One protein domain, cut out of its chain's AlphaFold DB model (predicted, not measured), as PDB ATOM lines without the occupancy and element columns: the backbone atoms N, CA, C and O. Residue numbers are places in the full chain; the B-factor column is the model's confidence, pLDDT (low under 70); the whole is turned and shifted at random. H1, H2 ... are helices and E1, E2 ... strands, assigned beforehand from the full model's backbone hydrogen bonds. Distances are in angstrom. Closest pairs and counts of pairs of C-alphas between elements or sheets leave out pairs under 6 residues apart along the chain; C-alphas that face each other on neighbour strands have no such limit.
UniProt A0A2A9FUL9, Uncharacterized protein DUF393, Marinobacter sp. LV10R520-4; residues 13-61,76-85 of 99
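AT A GLANCE: This is residues 13 to 61 and 76 to 85 of the 99 residues of the protein "Uncharacterized protein DUF393" of Marinobacter sp. LV10R520-4 (UniProt A0A2A9FUL9). Three helices sit loosely round two short strands in the middle, E1 and E2, which are near each other but make no named sheet. H1, the longest helix, and the small H3 lie toward one end of the long axis, and H2 lies at the other; after H1 the chain folds back through E1 to H2. The 59 printed residues hold three named helices and two named strands, in the order H1, E1, H2, E2, H3, a mixed class of helices and strands. The whole is only just loose, close to compact, with a radius of gyration of the C-alphas of 12.7 A and spans of 35 by 24 by 17 A.

IN THESE COORDINATES: H1 is residues 14 to 26, 18.7 A long, from C-alpha 14 at (255.007, 223.566, 336.951). E1 is residues 33 to 36, 10.3 A. H2 is residues 40 to 48, 12.3 A, from C-alpha 40 at (271.357, 225.220, 321.745). E2 is residues 59 to 61, 7.0 A. H3 is residues 76 to 80, 6.4 A, ending at C-alpha 80 at (275.415, 222.817, 347.479).

HOW THE PARTS SIT: H1 and H3 are close but not clearly touching; their closest C-alphas, of Ile 23 and Ile 77, are 7.7 A apart. The closest C-alphas of H1 and E1, Val 20 and Phe 34, are 7.9 A apart. Those of E1 and H2, Thr 35 and Ala 42, are 6.4 A apart. E1 and E2 each pair with no named strand. H2 is apart from H1, H3 and E2. In H1, H2 and H3 every O i to N i+4 pair is within hydrogen-bond range.

THE WHOLE: The two farthest C-alphas, of Lys 40 and Phe 84, are 35.3 A apart. Residues 62 to 75 are not printed, and C-alphas 61 and 76 are 8.1 A apart across the cut. Of the links that are printed whole, E1 to H2 is tight and the other two are short. Confidence is under 70 at residues 13 to 17, 52 to 58 and 82 to 85.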
ATOM      1  N   CYS A  13     256.848 221.317 333.088       62.12
ATOM      2  CA  CYS A  13     256.226 220.944 334.357       62.12
ATOM      3  C   CYS A  13     256.280 222.100 335.380       62.12
ATOM      4  O   CYS A  13     257.360 222.537 335.782       62.12
ATOM      5  N   ASN A  14     255.118 222.554 335.878       58.97
ATOM      6  CA  ASN A  14     255.007 223.566 336.951       58.97
ATOM      7  C   ASN A  14     255.842 223.216 338.200       58.97
ATOM      8  O   ASN A  14     256.312 224.101 338.918       58.97
ATOM      9  N   PHE A  15     256.072 221.922 338.433       63.78
ATOM     10  CA  PHE A  15     256.929 221.420 339.502       63.78
ATOM     11  C   PHE A  15     258.396 221.849 339.338       63.78
ATOM     12  O   PHE A  15     259.014 222.308 340.301       63.78
ATOM     13  N   CYS A  16     258.946 221.778 338.119       65.31
ATOM     14  CA  CYS A  16     260.312 222.217 337.832       65.31
ATOM     15  C   CYS A  16     260.469 223.714 338.078       65.31
ATOM     16  O   CYS A  16     261.459 224.137 338.665       65.31
ATOM     17  N   ASN A  17     259.468 224.511 337.699       68.94
ATOM     18  CA  ASN A  17     259.509 225.956 337.896       68.94
ATOM     19  C   ASN A  17     259.480 226.325 339.393       68.94
ATOM     20  O   ASN A  17     260.220 227.201 339.844       68.94
ATOM     21  N   GLY A  18     258.690 225.596 340.190       73.75
ATOM     22  CA  GLY A  18     258.693 225.711 341.650       73.75
ATOM     23  C   GLY A  18     260.049 225.359 342.271       73.75
ATOM     24  O   GLY A  18     260.552 226.115 343.104       73.75
ATOM     25  N   ALA A  19     260.669 224.260 341.830       72.75
ATOM     26  CA  ALA A  19     261.992 223.840 342.287       72.75
ATOM     27  C   ALA A  19     263.085 224.853 341.906       72.75
ATOM     28  O   ALA A  19     263.859 225.264 342.765       72.75
ATOM     29  N   VAL A  20     263.114 225.321 340.654       77.00
ATOM     30  CA  VAL A  20     264.064 226.339 340.178       77.00
ATOM     31  C   VAL A  20     263.919 227.630 340.978       77.00
ATOM     32  O   VAL A  20     264.904 228.130 341.511       77.00
ATOM     33  N   ASN A  21     262.698 228.137 341.160       78.31
ATOM     34  CA  ASN A  21     262.472 229.350 341.946       78.31
ATOM     35  C   ASN A  21     262.860 229.164 343.426       78.31
ATOM     36  O   ASN A  21     263.377 230.079 344.062       78.31
ATOM     37  N   PHE A  22     262.650 227.970 343.989       80.00
ATOM     38  CA  PHE A  22     263.101 227.631 345.340       80.00
ATOM     39  C   PHE A  22     264.630 227.641 345.463       80.00
ATOM     40  O   PHE A  22     265.141 228.122 346.479       80.00
ATOM     41  N   ILE A  23     265.333 227.128 344.445       78.56
ATOM     42  CA  ILE A  23     266.796 227.131 344.358       78.56
ATOM     43  C   ILE A  23     267.293 228.567 344.220       78.56
ATOM     44  O   ILE A  23     268.072 228.988 345.057       78.56
ATOM     45  N   ILE A  24     266.779 229.350 343.265       77.81
ATOM     46  CA  ILE A  24     267.163 230.757 343.052       77.81
ATOM     47  C   ILE A  24     266.975 231.585 344.330       77.81
ATOM     48  O   ILE A  24     267.837 232.375 344.694       77.81
ATOM     49  N   LYS A  25     265.874 231.374 345.064       79.44
ATOM     50  CA  LYS A  25     265.623 232.073 346.336       79.44
ATOM     51  C   LYS A  25     266.614 231.726 347.448       79.44
ATOM     52  O   LYS A  25     266.744 232.500 348.391       79.44
ATOM     53  N   ARG A  26     267.252 230.554 347.398       77.88
ATOM     54  CA  ARG A  26     268.214 230.085 348.414       77.88
ATOM     55  C   ARG A  26     269.661 230.230 347.968       77.88
ATOM     56  O   ARG A  26     270.539 230.392 348.808       77.88
ATOM     57  N   ASP A  27     269.897 230.215 346.667       77.75
ATOM     58  CA  ASP A  27     271.189 230.428 346.043       77.75
ATOM     59  C   ASP A  27     271.516 231.924 345.999       77.75
ATOM     60  O   ASP A  27     271.508 232.567 344.952       77.75
ATOM     61  N   SER A  28     271.823 232.499 347.165       70.31
ATOM     62  CA  SER A  28     272.208 233.917 347.268       70.31
ATOM     63  C   SER A  28     273.497 234.244 346.505       70.31
ATOM     64  O   SER A  28     273.782 235.412 346.250       70.31
ATOM     65  N   LYS A  29     274.288 233.223 346.151       75.62
ATOM     66  CA  LYS A  29     275.544 233.358 345.406       75.62
ATOM     67  C   LYS A  29     275.356 233.224 343.891       75.62
ATOM     68  O   LYS A  29     276.323 233.450 343.169       75.62
ATOM     69  N   ALA A  30     274.149 232.884 343.422       76.31
ATOM     70  CA  ALA A  30     273.833 232.676 342.008       76.31
ATOM     71  C   ALA A  30     274.860 231.776 341.287       76.31
ATOM     72  O   ALA A  30     275.275 232.064 340.161       76.31
ATOM     73  N   VAL A  31     275.313 230.707 341.955       82.50
ATOM     74  CA  VAL A  31     276.300 229.770 341.394       82.50
ATOM     75  C   VAL A  31     275.664 228.864 340.343       82.50
ATOM     76  O   VAL A  31     276.330 228.473 339.383       82.50
ATOM     77  N   PHE A  32     274.367 228.574 340.480       84.81
ATOM     78  CA  PHE A  32     273.628 227.732 339.547       84.81
ATOM     79  C   PHE A  32     273.041 228.544 338.392       84.81
ATOM     80  O   PHE A  32     272.272 229.485 338.586       84.81
ATOM     81  N   LYS A  33     273.347 228.127 337.163       86.06
ATOM     82  CA  LYS A  33     272.756 228.680 335.939       86.06
ATOM     83  C   LYS A  33     271.677 227.753 335.424       86.06
ATOM     84  O   LYS A  33     271.890 226.554 335.358       86.06
ATOM     85  N   PHE A  34     270.551 228.303 334.997       84.25
ATOM     86  CA  PHE A  34     269.431 227.521 334.484       84.25
ATOM     87  C   PHE A  34     269.295 227.748 332.979       84.25
ATOM     88  O   PHE A  34     269.265 228.891 332.528       84.25
ATOM     89  N   THR A  35     269.210 226.676 332.199       85.50
ATOM     90  CA  THR A  35     268.986 226.732 330.750       85.50
ATOM     91  C   THR A  35     267.903 225.735 330.347       85.50
ATOM     92  O   THR A  35     267.887 224.613 330.850       85.50
ATOM     93  N   PRO A  36     266.993 226.093 329.430       83.81
ATOM     94  CA  PRO A  36     266.013 225.141 328.944       83.81
ATOM     95  C   PRO A  36     266.675 224.073 328.061       83.81
ATOM     96  O   PRO A  36     267.605 224.391 327.314       83.81
ATOM     97  N   THR A  37     266.175 222.834 328.089       81.50
ATOM     98  CA  THR A  37     266.658 221.718 327.239       81.50
ATOM     99  C   THR A  37     266.577 222.040 325.741       81.50
ATOM    100  O   THR A  37     267.397 221.584 324.946       81.50
ATOM    101  N   GLN A  38     265.620 222.885 325.355       78.12
ATOM    102  CA  GLN A  38     265.418 223.355 323.980       78.12
ATOM    103  C   GLN A  38     266.485 224.369 323.519       78.12
ATOM    104  O   GLN A  38     266.570 224.691 322.335       78.12
ATOM    105  N   SER A  39     267.308 224.894 324.433       84.81
ATOM    106  CA  SER A  39     268.388 225.817 324.087       84.81
ATOM    107  C   SER A  39     269.545 225.086 323.416       84.81
ATOM    108  O   SER A  39     269.954 224.003 323.836       84.81
ATOM    109  N   LYS A  40     270.166 225.736 322.429       85.31
ATOM    110  CA  LYS A  40     271.357 225.220 321.745       85.31
ATOM    111  C   LYS A  40     272.519 224.940 322.711       85.31
ATOM    112  O   LYS A  40     273.265 223.994 322.501       85.31
ATOM    113  N   ILE A  41     272.633 225.724 323.787       85.25
ATOM    114  CA  ILE A  41     273.664 225.547 324.826       85.25
ATOM    115  C   ILE A  41     273.439 224.246 325.602       85.25
ATOM    116  O   ILE A  41     274.386 223.517 325.871       85.25
ATOM    117  N   ALA A  42     272.186 223.932 325.939       83.69
ATOM    118  CA  ALA A  42     271.854 222.696 326.633       83.69
ATOM    119  C   ALA A  42     272.199 221.475 325.775       83.69
ATOM    120  O   ALA A  42     272.838 220.550 326.263       83.69
ATOM    121  N   GLN A  43     271.836 221.508 324.491       83.56
ATOM    122  CA  GLN A  43     272.153 220.444 323.535       83.56
ATOM    123  C   GLN A  43     273.668 220.217 323.411       83.56
ATOM    124  O   GLN A  43     274.124 219.078 323.464       83.56
ATOM    125  N   ASP A  44     274.455 221.293 323.317       86.31
ATOM    126  CA  ASP A  44     275.921 221.213 323.253       86.31
ATOM    127  C   ASP A  44     276.523 220.582 324.519       86.31
ATOM    128  O   ASP A  44     277.342 219.667 324.435       86.31
ATOM    129  N   LEU A  45     276.053 220.992 325.702       83.88
ATOM    130  CA  LEU A  45     276.494 220.427 326.979       83.88
ATOM    131  C   LEU A  45     276.126 218.949 327.115       83.88
ATOM    132  O   LEU A  45     276.949 218.142 327.544       83.88
ATOM    133  N   LEU A  46     274.912 218.570 326.730       81.81
ATOM    134  CA  LEU A  46     274.466 217.179 326.770       81.81
ATOM    135  C   LEU A  46     275.320 216.293 325.862       81.81
ATOM    136  O   LEU A  46     275.760 215.226 326.291       81.81
ATOM    137  N   LEU A  47     275.631 216.761 324.651       83.50
ATOM    138  CA  LEU A  47     276.539 216.069 323.736       83.50
ATOM    139  C   LEU A  47     277.950 215.965 324.324       83.50
ATOM    140  O   LEU A  47     278.534 214.881 324.349       83.50
ATOM    141  N   LYS A  48     278.474 217.068 324.864       84.50
ATOM    142  CA  LYS A  48     279.808 217.134 325.473       84.50
ATOM    143  C   LYS A  48     279.963 216.192 326.668       84.50
ATOM    144  O   LYS A  48     281.023 215.600 326.848       84.50
ATOM    145  N   HIS A  49     278.911 216.036 327.467       80.44
ATOM    146  CA  HIS A  49     278.891 215.151 328.631       80.44
ATOM    147  C   HIS A  49     278.415 213.727 328.313       80.44
ATOM    148  O   HIS A  49     278.255 212.935 329.239       80.44
ATOM    149  N   GLN A  50     278.233 213.382 327.030       77.00
ATOM    150  CA  GLN A  50     277.769 212.066 326.575       77.00
ATOM    151  C   GLN A  50     276.437 211.658 327.228       77.00
ATOM    152  O   GLN A  50     276.226 210.503 327.592       77.00
ATOM    153  N   VAL A  51     275.518 212.619 327.357       71.50
ATOM    154  CA  VAL A  51     274.153 212.429 327.868       71.50
ATOM    155  C   VAL A  51     273.126 212.707 326.755       71.50
ATOM    156  O   VAL A  51     272.342 213.649 326.863       71.50
ATOM    157  N   PRO A  52     273.123 211.935 325.651       58.31
ATOM    158  CA  PRO A  52     272.261 212.216 324.501       58.31
ATOM    159  C   PRO A  52     270.768 211.942 324.762       58.31
ATOM    160  O   PRO A  52     269.922 212.496 324.070       58.31
ATOM    161  N   GLU A  53     270.426 211.114 325.755       55.31
ATOM    162  CA  GLU A  53     269.068 210.571 325.946       55.31
ATOM    163  C   GLU A  53     268.341 211.126 327.173       55.31
ATOM    164  O   GLU A  53     267.688 210.420 327.946       55.31
ATOM    165  N   VAL A  54     268.431 212.431 327.366       61.03
ATOM    166  CA  VAL A  54     267.544 213.114 328.302       61.03
ATOM    167  C   VAL A  54     266.222 213.378 327.596       61.03
ATOM    168  O   VAL A  54     266.067 214.347 326.861       61.03
ATOM    169  N   GLY A  55     265.271 212.455 327.776       58.41
ATOM    170  CA  GLY A  55     263.915 212.587 327.237       58.41
ATOM    171  C   GLY A  55     263.252 213.906 327.649       58.41
ATOM    172  O   GLY A  55     263.688 214.548 328.601       58.41
ATOM    173  N   TYR A  56     262.179 214.289 326.956       54.91
ATOM    174  CA  TYR A  56     261.522 215.596 327.093       54.91
ATOM    175  C   TYR A  56     261.234 216.025 328.547       54.91
ATOM    176  O   TYR A  56     261.385 217.189 328.859       54.91
ATOM    177  N   ASP A  57     260.972 215.115 329.490       59.62
ATOM    178  CA  ASP A  57     260.871 215.435 330.927       59.62
ATOM    179  C   ASP A  57     262.189 215.160 331.679       59.62
ATOM    180  O   ASP A  57     262.290 214.255 332.515       59.62
ATOM    181  N   SER A  58     263.251 215.889 331.334       67.88
ATOM    182  CA  SER A  58     264.562 215.692 331.959       67.88
ATOM    183  C   SER A  58     265.069 216.931 332.672       67.88
ATOM    184  O   SER A  58     265.091 218.039 332.141       67.88
ATOM    185  N   PHE A  59     265.521 216.698 333.900       80.62
ATOM    186  CA  PHE A  59     266.191 217.668 334.751       80.62
ATOM    187  C   PHE A  59     267.642 217.214 334.907       80.62
ATOM    188  O   PHE A  59     267.884 216.118 335.406       80.62
ATOM    189  N   VAL A  60     268.606 217.995 334.435       84.75
ATOM    190  CA  VAL A  60     270.023 217.610 334.380       84.75
ATOM    191  C   VAL A  60     270.856 218.693 335.035       84.75
ATOM    192  O   VAL A  60     270.632 219.869 334.795       84.75
ATOM    193  N   LEU A  61     271.832 218.317 335.848       87.00
ATOM    194  CA  LEU A  61     272.828 219.235 336.389       87.00
ATOM    195  C   LEU A  61     274.193 218.826 335.855       87.00
ATOM    196  O   LEU A  61     274.622 217.698 336.079       87.00
ATOM    197  N   GLU A  76     271.927 217.009 344.344       84.38
ATOM    198  CA  GLU A  76     273.224 217.692 344.297       84.38
ATOM    199  C   GLU A  76     273.083 219.206 344.437       84.38
ATOM    200  O   GLU A  76     273.853 219.813 345.178       84.38
ATOM    201  N   ILE A  77     272.068 219.808 343.808       81.31
ATOM    202  CA  ILE A  77     271.761 221.229 344.004       81.31
ATOM    203  C   ILE A  77     271.451 221.486 345.479       81.31
ATOM    204  O   ILE A  77     272.046 222.370 346.081       81.31
ATOM    205  N   THR A  78     270.588 220.679 346.103       76.75
ATOM    206  CA  THR A  78     270.239 220.863 347.521       76.75
ATOM    207  C   THR A  78     271.402 220.664 348.488       76.75
ATOM    208  O   THR A  78     271.353 221.215 349.581       76.75
ATOM    209  N   LYS A  79     272.437 219.900 348.114       75.69
ATOM    210  CA  LYS A  79     273.658 219.742 348.922       75.69
ATOM    211  C   LYS A  79     274.584 220.946 348.834       75.69
ATOM    212  O   LYS A  79     275.330 221.187 349.775       75.69
ATOM    213  N   ASP A  80     274.589 221.627 347.693       75.81
ATOM    214  CA  ASP A  80     275.415 222.817 347.479       75.81
ATOM    215  C   ASP A  80     274.713 224.096 347.943       75.81
ATOM    216  O   ASP A  80     275.359 225.074 348.305       75.81
ATOM    217  N   LEU A  81     273.377 224.085 347.946       73.88
ATOM    218  CA  LEU A  81     272.589 225.106 348.609       73.88
ATOM    219  C   LEU A  81     272.935 225.096 350.100       73.88
ATOM    220  O   LEU A  81     272.759 224.088 350.780       73.88
ATOM    221  N   ASP A  82     273.347 226.254 350.613       60.28
ATOM    222  CA  ASP A  82     273.684 226.526 352.020       60.28
ATOM    223  C   ASP A  82     272.426 226.538 352.926       60.28
ATOM    224  O   ASP A  82     272.231 227.359 353.817       60.28
ATOM    225  N   GLY A  83     271.473 225.655 352.633       53.94
ATOM    226  CA  GLY A  83     270.210 225.536 353.327       53.94
ATOM    227  C   GLY A  83     270.360 224.619 354.527       53.94
ATOM    228  O   GLY A  83     270.632 223.430 354.386       53.94
ATOM    229  N   PHE A  84     270.045 225.151 355.703       47.59
ATOM    230  CA  PHE A  84     269.894 224.490 357.008       47.59
ATOM    231  C   PHE A  84     269.031 223.194 357.043       47.59
ATOM    232  O   PHE A  84     268.793 222.631 358.107       47.59
ATOM    233  N   TRP A  85     268.561 222.685 355.899       54.09
ATOM    234  CA  TRP A  85     267.805 221.440 355.743       54.09
ATOM    235  C   TRP A  85     268.630 220.175 356.029       54.09
ATOM    236  O   TRP A  85     268.058 219.136 356.352       54.09
TER     237      TRP A  85